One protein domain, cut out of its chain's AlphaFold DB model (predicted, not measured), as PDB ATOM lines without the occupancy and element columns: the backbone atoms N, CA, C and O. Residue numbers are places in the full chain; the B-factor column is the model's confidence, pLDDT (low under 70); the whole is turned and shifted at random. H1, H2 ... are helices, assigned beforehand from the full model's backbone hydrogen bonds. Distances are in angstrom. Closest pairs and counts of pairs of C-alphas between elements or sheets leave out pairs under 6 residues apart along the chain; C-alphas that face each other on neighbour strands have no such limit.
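This is residues 23 to 90 of the 200 residues of an uncharacterized protein of Deltaproteobacteria bacterium (UniProt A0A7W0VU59). A loose, stretched-out string of three helices: H1 crosses H2 with its last part, near the middle of H2, and H3 stands off on its own. Residues 23 to 31 of H1 stick out at one end. The printed part has 68 residues with three named helices, H1, H2, H3, and no named strand, class all helix. It is loose, radius of gyration of the C-alphas 14.5 A, and elongated, spanning 48 by 27 by 19 A.

H1, residues 23 to 40, starts at C-alpha 23 (-49.504, 39.326, 21.704) and is 25.7 A long. H2, residues 50 to 66, is 24.3 A long. H3, residues 73 to 87, is 21.0 A long and ends at C-alpha 87 (-7.111, 50.712, 8.486).

H1 touches H2, with residues 35 to 40 alone meeting 56 to 60 alone; the closest C-alphas, Ile 36 and Thr 60, are 5.9 A apart. Their lines are about perpendicular, at 75 degrees. H3 is apart from H1 and from H2. In H1, H2 and H3 every O i to N i+4 pair is within hydrogen-bond range.

The farthest C-alphas, Pro 23 and Val 88, are 49.3 A apart. The printed part has no cut, and both links are short. Confidence is under 70 at residues 67 to 71, 87 and 90.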
ATOM      1  N   PRO A  23     -49.358  37.888  21.938       93.75
ATOM      2  CA  PRO A  23     -49.504  39.326  21.704       93.75
ATOM      3  C   PRO A  23     -48.437  40.174  22.416       93.75
ATOM      4  O   PRO A  23     -47.995  41.184  21.869       93.75
ATOM      5  N   SER A  24     -48.000  39.757  23.610       89.44
ATOM      6  CA  SER A  24     -46.924  40.411  24.360       89.44
ATOM      7  C   SER A  24     -45.580  40.284  23.652       89.44
ATOM      8  O   SER A  24     -44.912  41.294  23.448       89.44
ATOM      9  N   GLU A  25     -45.203  39.087  23.200       89.00
ATOM     10  CA  GLU A  25     -43.951  38.876  22.460       89.00
ATOM     11  C   GLU A  25     -43.923  39.689  21.168       89.00
ATOM     12  O   GLU A  25     -42.926  40.342  20.865       89.00
ATOM     13  N   ARG A  26     -45.048  39.747  20.444       93.44
ATOM     14  CA  ARG A  26     -45.179  40.599  19.253       93.44
ATOM     15  C   ARG A  26     -44.992  42.081  19.573       93.44
ATOM     16  O   ARG A  26     -44.345  42.793  18.805       93.44
ATOM     17  N   ALA A  27     -45.533  42.558  20.694       92.56
ATOM     18  CA  ALA A  27     -45.344  43.938  21.131       92.56
ATOM     19  C   ALA A  27     -43.874  44.229  21.484       92.56
ATOM     20  O   ALA A  27     -43.340  45.258  21.062       92.56
ATOM     21  N   HIS A  28     -43.203  43.308  22.182       87.38
ATOM     22  CA  HIS A  28     -41.776  43.413  22.496       87.38
ATOM     23  C   HIS A  28     -40.906  43.404  21.234       87.38
ATOM     24  O   HIS A  28     -40.067  44.289  21.064       87.38
ATOM     25  N   ALA A  29     -41.155  42.475  20.308       92.19
ATOM     26  CA  ALA A  29     -40.447  42.396  19.035       92.19
ATOM     27  C   ALA A  29     -40.611  43.682  18.208       92.19
ATOM     28  O   ALA A  29     -39.641  44.184  17.640       92.19
ATOM     29  N   LYS A  30     -41.816  44.268  18.192       94.44
ATOM     30  CA  LYS A  30     -42.077  45.546  17.516       94.44
ATOM     31  C   LYS A  30     -41.317  46.708  18.159       94.44
ATOM     32  O   LYS A  30     -40.699  47.494  17.448       94.44
ATOM     33  N   ALA A  31     -41.322  46.801  19.488       92.81
ATOM     34  CA  ALA A  31     -40.574  47.835  20.201       92.81
ATOM     35  C   ALA A  31     -39.059  47.723  19.951       92.81
ATOM     36  O   ALA A  31     -38.383  48.735  19.764       92.81
ATOM     37  N   PHE A  32     -38.534  46.497  19.892       92.56
ATOM     38  CA  PHE A  32     -37.135  46.238  19.565       92.56
ATOM     39  C   PHE A  32     -36.799  46.612  18.113       92.56
ATOM     40  O   PHE A  32     -35.808  47.300  17.865       92.56
ATOM     41  N   ALA A  33     -37.661  46.248  17.158       90.25
ATOM     42  CA  ALA A  33     -37.513  46.645  15.760       90.25
ATOM     43  C   ALA A  33     -37.483  48.175  15.595       90.25
ATOM     44  O   ALA A  33     -36.609  48.696  14.902       90.25
ATOM     45  N   ASP A  34     -38.348  48.903  16.309       93.00
ATOM     46  CA  ASP A  34     -38.365  50.371  16.306       93.00
ATOM     47  C   ASP A  34     -37.057  50.978  16.845       93.00
ATOM     48  O   ASP A  34     -36.625  52.038  16.384       93.00
ATOM     49  N   ILE A  35     -36.422  50.344  17.838       92.69
ATOM     50  CA  ILE A  35     -35.122  50.779  18.372       92.69
ATOM     51  C   ILE A  35     -34.031  50.598  17.312       92.69
ATOM     52  O   ILE A  35     -33.256  51.527  17.079       92.69
ATOM     53  N   ILE A  36     -34.009  49.449  16.635       89.75
ATOM     54  CA  ILE A  36     -33.072  49.167  15.538       89.75
ATOM     55  C   ILE A  36     -33.258  50.176  14.406       89.75
ATOM     56  O   ILE A  36     -32.283  50.766  13.944       89.75
ATOM     57  N   ASP A  37     -34.496  50.433  13.987       87.94
ATOM     58  CA  ASP A  37     -34.784  51.373  12.901       87.94
ATOM     59  C   ASP A  37     -34.364  52.807  13.253       87.94
ATOM     60  O   ASP A  37     -33.785  53.519  12.427       87.94
ATOM     61  N   LYS A  38     -34.551  53.223  14.512       88.62
ATOM     62  CA  LYS A  38     -34.036  54.507  15.014       88.62
ATOM     63  C   LYS A  38     -32.506  54.549  15.018       88.62
ATOM     64  O   LYS A  38     -31.945  55.567  14.610       88.62
ATOM     65  N   ALA A  39     -31.841  53.469  15.430       87.94
ATOM     66  CA  ALA A  39     -30.382  53.372  15.426       87.94
ATOM     67  C   ALA A  39     -29.814  53.445  13.997       87.94
ATOM     68  O   ALA A  39     -28.894  54.220  13.732       87.94
ATOM     69  N   ILE A  40     -30.424  52.736  13.040       85.94
ATOM     70  CA  ILE A  40     -30.065  52.813  11.613       85.94
ATOM     71  C   ILE A  40     -30.272  54.236  11.089       85.94
ATOM     72  O   ILE A  40     -29.403  54.764  10.392       85.94
ATOM     73  N   ALA A  41     -31.356  54.908  11.480       85.69
ATOM     74  CA  ALA A  41     -31.612  56.310  11.147       85.69
ATOM     75  C   ALA A  41     -30.644  57.310  11.820       85.69
ATOM     76  O   ALA A  41     -30.774  58.514  11.608       85.69
ATOM     77  N   GLY A  42     -29.673  56.844  12.615       85.50
ATOM     78  CA  GLY A  42     -28.669  57.683  13.272       85.50
ATOM     79  C   GLY A  42     -29.154  58.345  14.563       85.50
ATOM     80  O   GLY A  42     -28.486  59.241  15.076       85.50
ATOM     81  N   LYS A  43     -30.304  57.929  15.104       89.38
ATOM     82  CA  LYS A  43     -30.756  58.377  16.424       89.38
ATOM     83  C   LYS A  43     -30.026  57.583  17.501       89.38
ATOM     84  O   LYS A  43     -29.874  56.368  17.394       89.38
ATOM     85  N   THR A  44     -29.599  58.271  18.554       84.69
ATOM     86  CA  THR A  44     -28.953  57.637  19.701       84.69
ATOM     87  C   THR A  44     -29.929  56.691  20.413       84.69
ATOM     88  O   THR A  44     -31.064  57.095  20.696       84.69
ATOM     89  N   PRO A  45     -29.523  55.439  20.709       81.81
ATOM     90  CA  PRO A  45     -30.341  54.525  21.497       81.81
ATOM     91  C   PRO A  45     -30.614  55.100  22.900       81.81
ATOM     92  O   PRO A  45     -29.781  55.854  23.417       81.81
ATOM     93  N   PRO A  46     -31.751  54.759  23.534       87.12
ATOM     94  CA  PRO A  46     -32.008  55.118  24.928       87.12
ATOM     95  C   PRO A  46     -30.958  54.498  25.865       87.12
ATOM     96  O   PRO A  46     -30.255  53.561  25.492       87.12
ATOM     97  N   ALA A  47     -30.854  55.012  27.094       90.44
ATOM     98  CA  ALA A  47     -29.999  54.399  28.108       90.44
ATOM     99  C   ALA A  47     -30.490  52.967  28.389       90.44
ATOM    100  O   ALA A  47     -31.627  52.775  28.815       90.44
ATOM    101  N   MET A  48     -29.639  51.986  28.105       91.38
ATOM    102  CA  MET A  48     -29.925  50.553  28.191       91.38
ATOM    103  C   MET A  48     -28.751  49.826  28.854       91.38
ATOM    104  O   MET A  48     -27.661  50.399  28.974       91.38
ATOM    105  N   SER A  49     -28.987  48.598  29.324       92.88
ATOM    106  CA  SER A  49     -27.935  47.764  29.910       92.88
ATOM    107  C   SER A  49     -26.851  47.439  28.870       92.88
ATOM    108  O   SER A  49     -27.048  47.628  27.666       92.88
ATOM    109  N   ALA A  50     -25.675  46.987  29.319       86.12
ATOM    110  CA  ALA A  50     -24.591  46.624  28.405       86.12
ATOM    111  C   ALA A  50     -24.995  45.470  27.467       86.12
ATOM    112  O   ALA A  50     -24.679  45.521  26.278       86.12
ATOM    113  N   ASP A  51     -25.751  44.500  27.982       87.56
ATOM    114  CA  ASP A  51     -26.199  43.332  27.224       87.56
ATOM    115  C   ASP A  51     -27.257  43.713  26.183       87.56
ATOM    116  O   ASP A  51     -27.142  43.342  25.013       87.56
ATOM    117  N   ASP A  52     -28.224  44.560  26.555       87.62
ATOM    118  CA  ASP A  52     -29.221  45.084  25.610       87.62
ATOM    119  C   ASP A  52     -28.564  45.896  24.492       87.62
ATOM    120  O   ASP A  52     -28.960  45.822  23.327       87.62
ATOM    121  N   ARG A  53     -27.524  46.664  24.833       88.62
ATOM    122  CA  ARG A  53     -26.761  47.435  23.855       88.62
ATOM    123  C   ARG A  53     -26.047  46.522  22.866       88.62
ATOM    124  O   ARG A  53     -26.135  46.763  21.664       88.62
ATOM    125  N   ALA A  54     -25.400  45.467  23.358       88.94
ATOM    126  CA  ALA A  54     -24.749  44.471  22.516       88.94
ATOM    127  C   ALA A  54     -25.759  43.776  21.586       88.94
ATOM    128  O   ALA A  54     -25.490  43.612  20.397       88.94
ATOM    129  N   LEU A  55     -26.957  43.444  22.086       90.69
ATOM    130  CA  LEU A  55     -28.033  42.874  21.269       90.69
ATOM    131  C   LEU A  55     -28.491  43.827  20.157       90.69
ATOM    132  O   LEU A  55     -28.644  43.401  19.010       90.69
ATOM    133  N   VAL A  56     -28.677  45.115  20.461       90.81
ATOM    134  CA  VAL A  56     -29.044  46.125  19.454       90.81
ATOM    135  C   VAL A  56     -27.938  46.298  18.410       90.81
ATOM    136  O   VAL A  56     -28.242  46.404  17.221       90.81
ATOM    137  N   GLU A  57     -26.668  46.290  18.819       88.56
ATOM    138  CA  GLU A  57     -25.507  46.382  17.921       88.56
ATOM    139  C   GLU A  57     -25.420  45.176  16.971       88.56
ATOM    140  O   GLU A  57     -25.309  45.344  15.755       88.56
ATOM    141  N   VAL A  58     -25.565  43.952  17.483       91.88
ATOM    142  CA  VAL A  58     -25.574  42.741  16.647       91.88
ATOM    143  C   VAL A  58     -26.770  42.742  15.693       91.88
ATOM    144  O   VAL A  58     -26.612  42.487  14.498       91.88
ATOM    145  N   ALA A  59     -27.966  43.081  16.179       87.00
ATOM    146  CA  ALA A  59     -29.167  43.109  15.352       87.00
ATOM    147  C   ALA A  59     -29.103  44.189  14.256       87.00
ATOM    148  O   ALA A  59     -29.559  43.957  13.134       87.00
ATOM    149  N   THR A  60     -28.492  45.346  14.534       85.25
ATOM    150  CA  THR A  60     -28.242  46.373  13.508       85.25
ATOM    151  C   THR A  60     -27.240  45.902  12.457       85.25
ATOM    152  O   THR A  60     -27.480  46.138  11.274       85.25
ATOM    153  N   VAL A  61     -26.177  45.188  12.840       86.81
ATOM    154  CA  VAL A  61     -25.224  44.585  11.890       86.81
ATOM    155  C   VAL A  61     -25.904  43.537  11.008       86.81
ATOM    156  O   VAL A  61     -25.772  43.595   9.788       86.81
ATOM    157  N   ILE A  62     -26.683  42.618  11.590       81.31
ATOM    158  CA  ILE A  62     -27.415  41.592  10.828       81.31
ATOM    159  C   ILE A  62     -28.403  42.248   9.861       81.31
ATOM    160  O   ILE A  62     -28.480  41.860   8.696       81.31
ATOM    161  N   ARG A  63     -29.137  43.273  10.306       81.19
ATOM    162  CA  ARG A  63     -30.084  43.993   9.445       81.19
ATOM    163  C   ARG A  63     -29.383  44.782   8.339       81.19
ATOM    164  O   ARG A  63     -29.903  44.833   7.229       81.19
ATOM    165  N   ALA A  64     -28.208  45.345   8.609       78.56
ATOM    166  CA  ALA A  64     -27.372  45.988   7.598       78.56
ATOM    167  C   ALA A  64     -26.799  44.990   6.578       78.56
ATOM    168  O   ALA A  64     -26.670  45.339   5.411       78.56
ATOM    169  N   ALA A  65     -26.489  43.761   7.001       77.12
ATOM    170  CA  ALA A  65     -25.964  42.705   6.136       77.12
ATOM    171  C   ALA A  65     -27.049  42.027   5.281       77.12
ATOM    172  O   ALA A  65     -26.809  41.711   4.119       77.12
ATOM    173  N   ASN A  66     -28.240  41.813   5.848       80.38
ATOM    174  CA  ASN A  66     -29.362  41.160   5.164       80.38
ATOM    175  C   ASN A  66     -30.209  42.131   4.336       80.38
ATOM    176  O   ASN A  66     -30.922  41.711   3.426       80.38
ATOM    177  N   GLY A  67     -30.174  43.423   4.654       62.22
ATOM    178  CA  GLY A  67     -30.828  44.438   3.848       62.22
ATOM    179  C   GLY A  67     -29.966  44.817   2.650       62.22
ATOM    180  O   GLY A  67     -28.809  45.193   2.817       62.22
ATOM    181  N   GLN A  68     -30.571  44.902   1.462       54.41
ATOM    182  CA  GLN A  68     -30.182  45.928   0.484       54.41
ATOM    183  C   GLN A  68     -30.532  47.302   1.076       54.41
ATOM    184  O   GLN A  68     -31.415  48.013   0.604       54.41
ATOM    185  N   LEU A  69     -29.893  47.664   2.186       60.22
ATOM    186  CA  LEU A  69     -29.897  49.027   2.667       60.22
ATOM    187  C   LEU A  69     -29.069  49.798   1.648       60.22
ATOM    188  O   LEU A  69     -27.839  49.838   1.728       60.22
ATOM    189  N   GLU A  70     -29.754  50.397   0.672       60.41
ATOM    190  CA  GLU A  70     -29.211  51.515  -0.089       60.41
ATOM    191  C   GLU A  70     -28.961  52.653   0.900       60.41
ATOM    192  O   GLU A  70     -29.755  53.571   1.109       60.41
ATOM    193  N   LEU A  71     -27.831  52.546   1.589       64.12
ATOM    194  CA  LEU A  71     -27.208  53.654   2.268       64.12
ATOM    195  C   LEU A  71     -27.077  54.761   1.223       64.12
ATOM    196  O   LEU A  71     -26.559  54.529   0.130       64.12
ATOM    197  N   SER A  72     -27.548  55.963   1.552       76.00
ATOM    198  CA  SER A  72     -27.370  57.103   0.658       76.00
ATOM    199  C   SER A  72     -25.892  57.220   0.274       76.00
ATOM    200  O   SER A  72     -25.011  56.966   1.101       76.00
ATOM    201  N   ALA A  73     -25.603  57.600  -0.973       72.50
ATOM    202  CA  ALA A  73     -24.235  57.625  -1.502       72.50
ATOM    203  C   ALA A  73     -23.247  58.383  -0.588       72.50
ATOM    204  O   ALA A  73     -22.080  58.011  -0.469       72.50
ATOM    205  N   ASN A  74     -23.732  59.405   0.123       77.25
ATOM    206  CA  ASN A  74     -22.948  60.166   1.097       77.25
ATOM    207  C   ASN A  74     -22.548  59.337   2.327       77.25
ATOM    208  O   ASN A  74     -21.422  59.451   2.798       77.25
ATOM    209  N   ARG A  75     -23.445  58.484   2.833       76.38
ATOM    210  CA  ARG A  75     -23.194  57.648   4.012       76.38
ATOM    211  C   ARG A  75     -22.332  56.429   3.691       76.38
ATOM    212  O   ARG A  75     -21.519  56.027   4.516       76.38
ATOM    213  N   GLN A  76     -22.468  55.870   2.487       75.94
ATOM    214  CA  GLN A  76     -21.540  54.842   2.006       75.94
ATOM    215  C   GLN A  76     -20.115  55.393   1.939       75.94
ATOM    216  O   GLN A  76     -19.202  54.778   2.480       75.94
ATOM    217  N   ARG A  77     -19.932  56.587   1.350       77.19
ATOM    218  CA  ARG A  77     -18.616  57.240   1.292       77.19
ATOM    219  C   ARG A  77     -18.045  57.520   2.676       77.19
ATOM    220  O   ARG A  77     -16.893  57.179   2.899       77.19
ATOM    221  N   SER A  78     -18.834  58.057   3.610       76.12
ATOM    222  CA  SER A  78     -18.329  58.344   4.960       76.12
ATOM    223  C   SER A  78     -17.888  57.079   5.701       76.12
ATOM    224  O   SER A  78     -16.839  57.079   6.331       76.12
ATOM    225  N   LEU A  79     -18.645  55.980   5.586       74.44
ATOM    226  CA  LEU A  79     -18.273  54.702   6.206       74.44
ATOM    227  C   LEU A  79     -17.009  54.103   5.583       74.44
ATOM    228  O   LEU A  79     -16.160  53.584   6.301       74.44
ATOM    229  N   VAL A  80     -16.869  54.191   4.258       73.00
ATOM    230  CA  VAL A  80     -15.676  53.720   3.545       73.00
ATOM    231  C   VAL A  80     -14.454  54.562   3.914       73.00
ATOM    232  O   VAL A  80     -13.399  53.998   4.189       73.00
ATOM    233  N   GLU A  81     -14.590  55.887   3.980       81.38
ATOM    234  CA  GLU A  81     -13.514  56.795   4.390       81.38
ATOM    235  C   GLU A  81     -13.093  56.579   5.844       81.38
ATOM    236  O   GLU A  81     -11.895  56.558   6.125       81.38
ATOM    237  N   ASP A  82     -14.040  56.369   6.760       72.56
ATOM    238  CA  ASP A  82     -13.731  56.074   8.159       72.56
ATOM    239  C   ASP A  82     -13.062  54.701   8.313       72.56
ATOM    240  O   ASP A  82     -12.068  54.588   9.030       72.56
ATOM    241  N   ALA A  83     -13.523  53.678   7.584       70.06
ATOM    242  CA  ALA A  83     -12.893  52.357   7.576       70.06
ATOM    243  C   ALA A  83     -11.470  52.396   6.990       70.06
ATOM    244  O   ALA A  83     -10.550  51.812   7.563       70.06
ATOM    245  N   LEU A  84     -11.261  53.125   5.887       72.19
ATOM    246  CA  LEU A  84      -9.937  53.367   5.302       72.19
ATOM    247  C   LEU A  84      -9.039  54.141   6.266       72.19
ATOM    248  O   LEU A  84      -7.887  53.765   6.469       72.19
ATOM    249  N   ARG A  85      -9.562  55.191   6.903       74.31
ATOM    250  CA  ARG A  85      -8.828  55.973   7.901       74.31
ATOM    251  C   ARG A  85      -8.410  55.093   9.075       74.31
ATOM    252  O   ARG A  85      -7.260  55.175   9.494       74.31
ATOM    253  N   GLN A  86      -9.291  54.222   9.553       72.00
ATOM    254  CA  GLN A  86      -9.004  53.296  10.643       72.00
ATOM    255  C   GLN A  86      -7.981  52.221  10.240       72.00
ATOM    256  O   GLN A  86      -7.066  51.936  11.008       72.00
ATOM    257  N   ALA A  87      -8.073  51.677   9.023       66.88
ATOM    258  CA  ALA A  87      -7.111  50.712   8.486       66.88
ATOM    259  C   ALA A  87      -5.707  51.312   8.282       66.88
ATOM    260  O   ALA A  87      -4.708  50.622   8.460       66.88
ATOM    261  N   VAL A  88      -5.623  52.608   7.965       82.06
ATOM    262  CA  VAL A  88      -4.362  53.360   7.823       82.06
ATOM    263  C   VAL A  88      -3.795  53.803   9.188       82.06
ATOM    264  O   VAL A  88      -2.722  54.396   9.262       82.06
ATOM    265  N   GLY A  89      -4.471  53.481  10.297       77.31
ATOM    266  CA  GLY A  89      -4.027  53.830  11.650       77.31
ATOM    267  C   GLY A  89      -4.419  55.243  12.091       77.31
ATOM    268  O   GLY A  89      -3.898  55.756  13.079       77.31
ATOM    269  N   GLY A  90      -5.346  55.887  11.380       62.16
ATOM    270  CA  GLY A  90      -5.972  57.126  11.814       62.16
ATOM    271  C   GLY A  90      -6.910  56.873  12.992       62.16
ATOM    272  O   GLY A  90      -7.826  56.055  12.913       62.16
TER     273      GLY A  90